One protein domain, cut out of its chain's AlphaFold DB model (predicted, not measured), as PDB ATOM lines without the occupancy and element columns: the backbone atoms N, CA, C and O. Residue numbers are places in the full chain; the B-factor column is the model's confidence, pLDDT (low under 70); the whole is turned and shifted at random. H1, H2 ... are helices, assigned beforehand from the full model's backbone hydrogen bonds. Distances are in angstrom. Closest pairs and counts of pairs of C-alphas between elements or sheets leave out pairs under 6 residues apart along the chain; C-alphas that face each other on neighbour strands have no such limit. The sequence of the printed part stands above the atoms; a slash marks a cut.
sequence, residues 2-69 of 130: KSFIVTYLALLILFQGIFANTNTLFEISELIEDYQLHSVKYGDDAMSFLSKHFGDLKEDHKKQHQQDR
ATOM      1  N   LYS A   2     -55.241 -40.258  23.195       76.56
ATOM      2  CA  LYS A   2     -55.427 -38.870  23.675       76.56
ATOM      3  C   LYS A   2     -54.659 -38.556  24.972       76.56
ATOM      4  O   LYS A   2     -53.971 -37.548  25.026       76.56
ATOM      5  N   SER A   3     -54.681 -39.456  25.959       82.38
ATOM      6  CA  SER A   3     -53.947 -39.264  27.221       82.38
ATOM      7  C   SER A   3     -52.431 -39.173  27.030       82.38
ATOM      8  O   SER A   3     -51.807 -38.326  27.644       82.38
ATOM      9  N   PHE A   4     -51.847 -39.965  26.124       93.12
ATOM     10  CA  PHE A   4     -50.411 -39.891  25.827       93.12
ATOM     11  C   PHE A   4     -50.018 -38.554  25.198       93.12
ATOM     12  O   PHE A   4     -48.990 -37.996  25.557       93.12
ATOM     13  N   ILE A   5     -50.853 -38.024  24.300       93.88
ATOM     14  CA  ILE A   5     -50.627 -36.714  23.674       93.88
ATOM     15  C   ILE A   5     -50.700 -35.604  24.727       93.88
ATOM     16  O   ILE A   5     -49.850 -34.722  24.739       93.88
ATOM     17  N   VAL A   6     -51.671 -35.673  25.643       94.69
ATOM     18  CA  VAL A   6     -51.805 -34.698  26.739       94.69
ATOM     19  C   VAL A   6     -50.621 -34.782  27.703       94.69
ATOM     20  O   VAL A   6     -50.043 -33.750  28.029       94.69
ATOM     21  N   THR A   7     -50.211 -35.984  28.118       95.44
ATOM     22  CA  THR A   7     -49.029 -36.173  28.975       95.44
ATOM     23  C   THR A   7     -47.762 -35.656  28.296       95.44
ATOM     24  O   THR A   7     -46.968 -34.964  28.925       95.44
ATOM     25  N   TYR A   8     -47.585 -35.944  27.007       94.94
ATOM     26  CA  TYR A   8     -46.442 -35.471  26.235       94.94
ATOM     27  C   TYR A   8     -46.424 -33.941  26.111       94.94
ATOM     28  O   TYR A   8     -45.394 -33.318  26.352       94.94
ATOM     29  N   LEU A   9     -47.569 -33.324  25.806       93.88
ATOM     30  CA  LEU A   9     -47.696 -31.869  25.727       93.88
ATOM     31  C   LEU A   9     -47.416 -31.204  27.083       93.88
ATOM     32  O   LEU A   9     -46.705 -30.205  27.137       93.88
ATOM     33  N   ALA A  10     -47.920 -31.776  28.178       92.81
ATOM     34  CA  ALA A  10     -47.659 -31.277  29.526       92.81
ATOM     35  C   ALA A  10     -46.165 -31.339  29.882       92.81
ATOM     36  O   ALA A  10     -45.626 -30.375  30.424       92.81
ATOM     37  N   LEU A  11     -45.478 -32.432  29.529       91.44
ATOM     38  CA  LEU A  11     -44.030 -32.554  29.714       91.44
ATOM     39  C   LEU A  11     -43.266 -31.528  28.873       91.44
ATOM     40  O   LEU A  11     -42.336 -30.914  29.385       91.44
ATOM     41  N   LEU A  12     -43.665 -31.296  27.619       90.38
ATOM     42  CA  LEU A  12     -43.042 -30.272  26.777       90.38
ATOM     43  C   LEU A  12     -43.175 -28.872  27.381       90.38
ATOM     44  O   LEU A  12     -42.180 -28.157  27.454       90.38
ATOM     45  N   ILE A  13     -44.367 -28.496  27.850       88.75
ATOM     46  CA  ILE A  13     -44.602 -27.196  28.498       88.75
ATOM     47  C   ILE A  13     -43.759 -27.073  29.777       88.75
ATOM     48  O   ILE A  13     -43.141 -26.038  30.019       88.75
ATOM     49  N   LEU A  14     -43.676 -28.143  30.572       84.94
ATOM     50  CA  LEU A  14     -42.854 -28.181  31.782       84.94
ATOM     51  C   LEU A  14     -41.361 -28.008  31.469       84.94
ATOM     52  O   LEU A  14     -40.691 -27.184  32.090       84.94
ATOM     53  N   PHE A  15     -40.839 -28.735  30.479       82.31
ATOM     54  CA  PHE A  15     -39.440 -28.613  30.077       82.31
ATOM     55  C   PHE A  15     -39.132 -27.239  29.481       82.31
ATOM     56  O   PHE A  15     -38.080 -26.684  29.779       82.31
ATOM     57  N   GLN A  16     -40.047 -26.640  28.717       80.81
ATOM     58  CA  GLN A  16     -39.872 -25.272  28.221       80.81
ATOM     59  C   GLN A  16     -39.674 -24.268  29.361       80.81
ATOM     60  O   GLN A  16     -38.807 -23.409  29.249       80.81
ATOM     61  N   GLY A  17     -40.390 -24.411  30.481       74.56
ATOM     62  CA  GLY A  17     -40.180 -23.566  31.662       74.56
ATOM     63  C   GLY A  17     -38.802 -23.745  32.310       74.56
ATOM     64  O   GLY A  17     -38.192 -22.768  32.733       74.56
ATOM     65  N   ILE A  18     -38.283 -24.977  32.346       72.44
ATOM     66  CA  ILE A  18     -36.961 -25.292  32.918       72.44
ATOM     67  C   ILE A  18     -35.823 -24.787  32.016       72.44
ATOM     68  O   ILE A  18     -34.818 -24.283  32.510       72.44
ATOM     69  N   PHE A  19     -35.977 -24.913  30.694       71.50
ATOM     70  CA  PHE A  19     -34.948 -24.560  29.710       71.50
ATOM     71  C   PHE A  19     -35.032 -23.111  29.201       71.50
ATOM     72  O   PHE A  19     -34.133 -22.678  28.483       71.50
ATOM     73  N   ALA A  20     -36.067 -22.346  29.565       68.69
ATOM     74  CA  ALA A  20     -36.231 -20.953  29.134       68.69
ATOM     75  C   ALA A  20     -35.119 -20.017  29.641       68.69
ATOM     76  O   ALA A  20     -34.893 -18.961  29.053       68.69
ATOM     77  N   ASN A  21     -34.414 -20.388  30.713       67.12
ATOM     78  CA  ASN A  21     -33.328 -19.600  31.279       67.12
ATOM     79  C   ASN A  21     -32.098 -20.486  31.505       67.12
ATOM     80  O   ASN A  21     -32.129 -21.432  32.289       67.12
ATOM     81  N   THR A  22     -30.985 -20.167  30.844       67.00
ATOM     82  CA  THR A  22     -29.723 -20.914  30.986       67.00
ATOM     83  C   THR A  22     -29.192 -20.895  32.419       67.00
ATOM     84  O   THR A  22     -28.549 -21.856  32.836       67.00
ATOM     85  N   ASN A  23     -29.515 -19.865  33.209       70.00
ATOM     86  CA  ASN A  23     -29.164 -19.811  34.629       70.00
ATOM     87  C   ASN A  23     -29.855 -20.913  35.443       70.00
ATOM     88  O   ASN A  23     -29.267 -21.419  36.394       70.00
ATOM     89  N   THR A  24     -31.063 -21.332  35.052       69.69
ATOM     90  CA  THR A  24     -31.801 -22.410  35.726       69.69
ATOM     91  C   THR A  24     -31.082 -23.753  35.589       69.69
ATOM     92  O   THR A  24     -31.100 -24.550  36.522       69.69
ATOM     93  N   LEU A  25     -30.371 -23.993  34.482       74.25
ATOM     94  CA  LEU A  25     -29.561 -25.206  34.313       74.25
ATOM     95  C   LEU A  25     -28.354 -25.237  35.253       74.25
ATOM     96  O   LEU A  25     -28.091 -26.276  35.857       74.25
ATOM     97  N   PHE A  26     -27.663 -24.105  35.417       74.69
ATOM     98  CA  PHE A  26     -26.565 -23.985  36.381       74.69
ATOM     99  C   PHE A  26     -27.053 -24.180  37.826       74.69
ATOM    100  O   PHE A  26     -26.401 -24.859  38.616       74.69
ATOM    101  N   GLU A  27     -28.230 -23.647  38.161       78.12
ATOM    102  CA  GLU A  27     -28.837 -23.828  39.486       78.12
ATOM    103  C   GLU A  27     -29.239 -25.297  39.744       78.12
ATOM    104  O   GLU A  27     -29.074 -25.789  40.860       78.12
ATOM    105  N   ILE A  28     -29.697 -26.035  38.721       83.38
ATOM    106  CA  ILE A  28     -29.981 -27.478  38.830       83.38
ATOM    107  C   ILE A  28     -28.695 -28.290  39.030       83.38
ATOM    108  O   ILE A  28     -28.694 -29.209  39.849       83.38
ATOM    109  N   SER A  29     -27.602 -27.973  38.326       83.38
ATOM    110  CA  SER A  29     -26.326 -28.670  38.546       83.38
ATOM    111  C   SER A  29     -25.781 -28.443  39.955       83.38
ATOM    112  O   SER A  29     -25.405 -29.412  40.608       83.38
ATOM    113  N   GLU A  30     -25.826 -27.203  40.461       83.81
ATOM    114  CA  GLU A  30     -25.407 -26.889  41.836       83.81
ATOM    115  C   GLU A  30     -26.273 -27.645  42.867       83.81
ATOM    116  O   GLU A  30     -25.749 -28.214  43.822       83.81
ATOM    117  N   LEU A  31     -27.592 -27.746  42.642       86.25
ATOM    118  CA  LEU A  31     -28.499 -28.512  43.507       86.25
ATOM    119  C   LEU A  31     -28.159 -30.014  43.545       86.25
ATOM    120  O   LEU A  31     -28.249 -30.641  44.603       86.25
ATOM    121  N   ILE A  32     -27.794 -30.600  42.400       90.00
ATOM    122  CA  ILE A  32     -27.402 -32.015  42.310       90.00
ATOM    123  C   ILE A  32     -26.084 -32.257  43.057       90.00
ATOM    124  O   ILE A  32     -25.975 -33.249  43.777       90.00
ATOM    125  N   GLU A  33     -25.105 -31.364  42.916       89.25
ATOM    126  CA  GLU A  33     -23.832 -31.441  43.644       89.25
ATOM    127  C   GLU A  33     -24.038 -31.342  45.165       89.25
ATOM    128  O   GLU A  33     -23.511 -32.165  45.919       89.25
ATOM    129  N   ASP A  34     -24.876 -30.405  45.621       86.81
ATOM    130  CA  ASP A  34     -25.236 -30.264  47.036       86.81
ATOM    131  C   ASP A  34     -25.925 -31.524  47.582       86.81
ATOM    132  O   ASP A  34     -25.612 -31.979  48.690       86.81
ATOM    133  N   TYR A  35     -26.826 -32.128  46.801       91.50
ATOM    134  CA  TYR A  35     -27.455 -33.397  47.162       91.50
ATOM    135  C   TYR A  35     -26.428 -34.528  47.289       91.50
ATOM    136  O   TYR A  35     -26.460 -35.270  48.271       91.50
ATOM    137  N   GLN A  36     -25.495 -34.659  46.342       92.56
ATOM    138  CA  GLN A  36     -24.450 -35.687  46.405       92.56
ATOM    139  C   GLN A  36     -23.595 -35.539  47.665       92.56
ATOM    140  O   GLN A  36     -23.326 -36.532  48.347       92.56
ATOM    141  N   LEU A  37     -23.221 -34.309  48.023       89.25
ATOM    142  CA  LEU A  37     -22.478 -34.048  49.251       89.25
ATOM    143  C   LEU A  37     -23.283 -34.446  50.494       89.25
ATOM    144  O   LEU A  37     -22.745 -35.099  51.387       89.25
ATOM    145  N   HIS A  38     -24.567 -34.090  50.547       89.06
ATOM    146  CA  HIS A  38     -25.466 -34.477  51.635       89.06
ATOM    147  C   HIS A  38     -25.654 -35.992  51.743       89.06
ATOM    148  O   HIS A  38     -25.638 -36.539  52.848       89.06
ATOM    149  N   SER A  39     -25.778 -36.676  50.608       92.56
ATOM    150  CA  SER A  39     -25.913 -38.129  50.559       92.56
ATOM    151  C   SER A  39     -24.662 -38.812  51.115       92.56
ATOM    152  O   SER A  39     -24.761 -39.687  51.971       92.56
ATOM    153  N   VAL A  40     -23.467 -38.343  50.731       92.12
ATOM    154  CA  VAL A  40     -22.190 -38.899  51.211       92.12
ATOM    155  C   VAL A  40     -21.914 -38.549  52.677       92.12
ATOM    156  O   VAL A  40     -21.472 -39.404  53.441       92.12
ATOM    157  N   LYS A  41     -22.137 -37.294  53.083       87.81
ATOM    158  CA  LYS A  41     -21.743 -36.783  54.408       87.81
ATOM    159  C   LYS A  41     -22.758 -37.106  55.503       87.81
ATOM    160  O   LYS A  41     -22.362 -37.338  56.644       87.81
ATOM    161  N   TYR A  42     -24.047 -37.087  55.173       87.88
ATOM    162  CA  TYR A  42     -25.144 -37.197  56.137       87.88
ATOM    163  C   TYR A  42     -26.058 -38.400  55.888       87.88
ATOM    164  O   TYR A  42     -26.916 -38.676  56.723       87.88
ATOM    165  N   GLY A  43     -25.868 -39.133  54.783       91.81
ATOM    166  CA  GLY A  43     -26.722 -40.267  54.429       91.81
ATOM    167  C   GLY A  43     -28.118 -39.849  53.971       91.81
ATOM    168  O   GLY A  43     -29.045 -40.651  54.050       91.81
ATOM    169  N   ASP A  44     -28.285 -38.599  53.529       92.81
ATOM    170  CA  ASP A  44     -29.581 -38.086  53.094       92.81
ATOM    171  C   ASP A  44     -30.017 -38.751  51.781       92.81
ATOM    172  O   ASP A  44     -29.273 -38.785  50.795       92.81
ATOM    173  N   ASP A  45     -31.257 -39.238  51.755       94.38
ATOM    174  CA  ASP A  45     -31.962 -39.540  50.512       94.38
ATOM    175  C   ASP A  45     -32.515 -38.253  49.869       94.38
ATOM    176  O   ASP A  45     -32.555 -37.183  50.486       94.38
ATOM    177  N   ALA A  46     -32.954 -38.347  48.612       92.06
ATOM    178  CA  ALA A  46     -33.422 -37.191  47.848       92.06
ATOM    179  C   ALA A  46     -34.613 -36.459  48.498       92.06
ATOM    180  O   ALA A  46     -34.667 -35.230  48.466       92.06
ATOM    181  N   MET A  47     -35.553 -37.183  49.114       94.06
ATOM    182  CA  MET A  47     -36.731 -36.591  49.759       94.06
ATOM    183  C   MET A  47     -36.359 -35.915  51.077       94.06
ATOM    184  O   MET A  47     -36.805 -34.801  51.352       94.06
ATOM    185  N   SER A  48     -35.501 -36.558  51.866       92.31
ATOM    186  CA  SER A  48     -34.948 -36.015  53.104       92.31
ATOM    187  C   SER A  48     -34.156 -34.734  52.833       92.31
ATOM    188  O   SER A  48     -34.357 -33.727  53.515       92.31
ATOM    189  N   PHE A  49     -33.327 -34.726  51.785       92.38
ATOM    190  CA  PHE A  49     -32.607 -33.541  51.319       92.38
ATOM    191  C   PHE A  49     -33.563 -32.413  50.901       92.38
ATOM    192  O   PHE A  49     -33.446 -31.287  51.391       92.38
ATOM    193  N   LEU A  50     -34.557 -32.707  50.054       91.69
ATOM    194  CA  LEU A  50     -35.560 -31.725  49.623       91.69
ATOM    195  C   LEU A  50     -36.329 -31.137  50.813       91.69
ATOM    196  O   LEU A  50     -36.512 -29.923  50.882       91.69
ATOM    197  N   SER A  51     -36.723 -31.964  51.782       91.88
ATOM    198  CA  SER A  51     -37.415 -31.508  52.990       91.88
ATOM    199  C   SER A  51     -36.536 -30.591  53.853       91.88
ATOM    200  O   SER A  51     -37.002 -29.558  54.331       91.88
ATOM    201  N   LYS A  52     -35.238 -30.894  53.986       89.50
ATOM    202  CA  LYS A  52     -34.264 -30.065  54.719       89.50
ATOM    203  C   LYS A  52     -33.945 -28.727  54.043       89.50
ATOM    204  O   LYS A  52     -33.547 -27.790  54.732       89.50
ATOM    205  N   HIS A  53     -34.108 -28.601  52.725       85.62
ATOM    206  CA  HIS A  53     -33.785 -27.363  51.993       85.62
ATOM    207  C   HIS A  53     -35.016 -26.535  51.587       85.62
ATOM    208  O   HIS A  53     -34.952 -25.297  51.548       85.62
ATOM    209  N   PHE A  54     -36.158 -27.187  51.359       87.00
ATOM    210  CA  PHE A  54     -37.381 -26.569  50.829       87.00
ATOM    211  C   PHE A  54     -38.669 -26.921  51.588       87.00
ATOM    212  O   PHE A  54     -39.682 -26.276  51.332       87.00
ATOM    213  N   GLY A  55     -38.649 -27.890  52.506       87.06
ATOM    214  CA  GLY A  55     -39.840 -28.381  53.208       87.06
ATOM    215  C   GLY A  55     -39.804 -28.181  54.723       87.06
ATOM    216  O   GLY A  55     -39.175 -27.255  55.242       87.06
ATOM    217  N   ASP A  56     -40.495 -29.070  55.431       91.44
ATOM    218  CA  ASP A  56     -40.799 -28.929  56.859       91.44
ATOM    219  C   ASP A  56     -39.554 -28.976  57.759       91.44
ATOM    220  O   ASP A  56     -39.521 -28.352  58.817       91.44
ATOM    221  N   LEU A  57     -38.488 -29.660  57.325       90.56
ATOM    222  CA  LEU A  57     -37.247 -29.800  58.097       90.56
ATOM    223  C   LEU A  57     -36.282 -28.615  57.930       90.56
ATOM    224  O   LEU A  57     -35.202 -28.600  58.526       90.56
ATOM    225  N   LYS A  58     -36.649 -27.605  57.135       89.12
ATOM    226  CA  LYS A  58     -35.772 -26.489  56.761       89.12
ATOM    227  C   LYS A  58     -35.279 -25.654  57.936       89.12
ATOM    228  O   LYS A  58     -34.095 -25.311  57.993       89.12
ATOM    229  N   GLU A  59     -36.158 -25.297  58.869       87.81
ATOM    230  CA  GLU A  59     -35.763 -24.450  60.002       87.81
ATOM    231  C   GLU A  59     -34.861 -25.195  60.988       87.81
ATOM    232  O   GLU A  59     -33.908 -24.610  61.507       87.81
ATOM    233  N   ASP A  60     -35.090 -26.491  61.195       88.38
ATOM    234  CA  ASP A  60     -34.244 -27.302  62.070       88.38
ATOM    235  C   ASP A  60     -32.886 -27.592  61.426       88.38
ATOM    236  O   ASP A  60     -31.847 -27.403  62.067       88.38
ATOM    237  N   HIS A  61     -32.867 -27.896  60.124       86.19
ATOM    238  CA  HIS A  61     -31.629 -28.042  59.363       86.19
ATOM    239  C   HIS A  61     -30.779 -26.757  59.404       86.19
ATOM    240  O   HIS A  61     -29.576 -26.792  59.672       86.19
ATOM    241  N   LYS A  62     -31.414 -25.587  59.255       83.06
ATOM    242  CA  LYS A  62     -30.767 -24.264  59.329       83.06
ATOM    243  C   LYS A  62     -30.178 -23.931  60.706       83.06
ATOM    244  O   LYS A  62     -29.241 -23.122  60.763       83.06
ATOM    245  N   LYS A  63     -30.731 -24.488  61.791       82.50
ATOM    246  CA  LYS A  63     -30.223 -24.330  63.167       82.50
ATOM    247  C   LYS A  63     -29.036 -25.254  63.439       82.50
ATOM    248  O   LYS A  63     -28.046 -24.790  63.993       82.50
ATOM    249  N   GLN A  64     -29.125 -26.522  63.033       76.75
ATOM    250  CA  GLN A  64     -28.074 -27.523  63.261       76.75
ATOM    251  C   GLN A  64     -26.816 -27.268  62.421       76.75
ATOM    252  O   GLN A  64     -25.705 -27.515  62.883       76.75
ATOM    253  N   HIS A  65     -26.972 -26.714  61.218       67.25
ATOM    254  CA  HIS A  65     -25.886 -26.579  60.251       67.25
ATOM    255  C   HIS A  65     -25.597 -25.109  59.909       67.25
ATOM    256  O   HIS A  65     -25.870 -24.611  58.815       67.25
ATOM    257  N   GLN A  66     -25.017 -24.371  60.865       60.78
ATOM    258  CA  GLN A  66     -24.527 -23.005  60.621       60.78
ATOM    259  C   GLN A  66     -23.211 -22.967  59.819       60.78
ATOM    260  O   GLN A  66     -22.976 -21.993  59.104       60.78
ATOM    261  N   GLN A  67     -22.372 -24.010  59.895       53.47
ATOM    262  CA  GLN A  67     -21.085 -24.094  59.178       53.47
ATOM    263  C   GLN A  67     -21.233 -24.399  57.682       53.47
ATOM    264  O   GLN A  67     -20.472 -23.871  56.872       53.47
ATOM    265  N   ASP A  68     -22.255 -25.165  57.309       55.41
ATOM    266  CA  ASP A  68     -22.564 -25.534  55.923       55.41
ATOM    267  C   ASP A  68     -22.926 -24.296  55.055       55.41
ATOM    268  O   ASP A  68     -22.833 -24.310  53.830       55.41
ATOM    269  N   ARG A  69     -23.201 -23.140  55.684       56.53
ATOM    270  CA  ARG A  69     -23.442 -21.851  55.005       56.53
ATOM    271  C   ARG A  69     -22.236 -21.280  54.251       56.53
ATOM    272  O   ARG A  69     -22.431 -20.377  53.445       56.53
TER     273      ARG A  69
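This is residues 2 to 69 of the 130 residues of an uncharacterized protein of Flavobacteriaceae bacterium (UniProt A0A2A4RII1). Two long helices, H1 and H2, meet near their ends at about a right angle and make a wide L, and at the far end of H2 the short helices H3 and H4 fold back to form a small head. Residues 2 to 17 of H1 stick out as a bare arm, and the outline is elongated, with the C-alphas spanning 49 by 26 by 21 A along their three main axes. The printed part has 68 residues with four named helices, in the order H1, H2, H3, H4, and no named strand; the class is all helix. The whole is only just loose, close to extended, with a radius of gyration of the C-alphas of 16.1 A.

The longest helix is H2, residues 22 to 42. H1, residues 2 to 19, and H2 only just touch, with 3 pairs of C-alphas within 8 A, and touch only at the corner by their link, residues 18 to 19 of H1 meeting residues 24 to 25 of H2. Their closest C-alphas are those of Ile 18 and Thr 24, 6.5 A apart, and their lines are about perpendicular at 88 degrees. H3, residues 46 to 54, and H2 only just touch, with 3 pairs of C-alphas within 8 A, and H2 does so with residues 35 to 38 alone. The closest C-alphas of H2 and H3 are those of Tyr 35 and Phe 49, 6.6 A apart. These two helices run opposite ways at a steep tilt of 65 degrees. H4, residues 58 to 64, and H3 touch only at the corner by their link, about perpendicular at 89 degrees; their closest C-alphas are those of Lys 52 and Lys 58, 4.4 A apart. H1 is apart from H3 and from H4, and H2 is apart from H4. Every O i to N i+4 pair is within hydrogen-bond range in H1, H3 and H4, and 16 of 17 are in H2.

H2 runs 30.3 A from C-alpha 22 at (-29.723, -20.914, 30.986) to C-alpha 42 at (-25.144, -37.197, 56.137). H1 is 25.7 A long, and its C-alpha 2 is at (-55.427, -38.870, 23.675). H3 measures 11.7 A from its first to its last C-alpha, and H4 10.1 A, ending with C-alpha 64 at (-28.074, -27.523, 63.261).

The two C-alphas farthest apart are those of Lys 2 and Gln 67, at 51.6 A. Residues 2 to 17, 19 to 27 and 63 to 69 stand free; the body without them has 36 residues and a radius of gyration of 9.6 A. The printed part has no cut, and the three links between helices are tight. The mean pLDDT of the printed part is 83.9, with residues 20 to 22, 24 and 65 to 69 under 70.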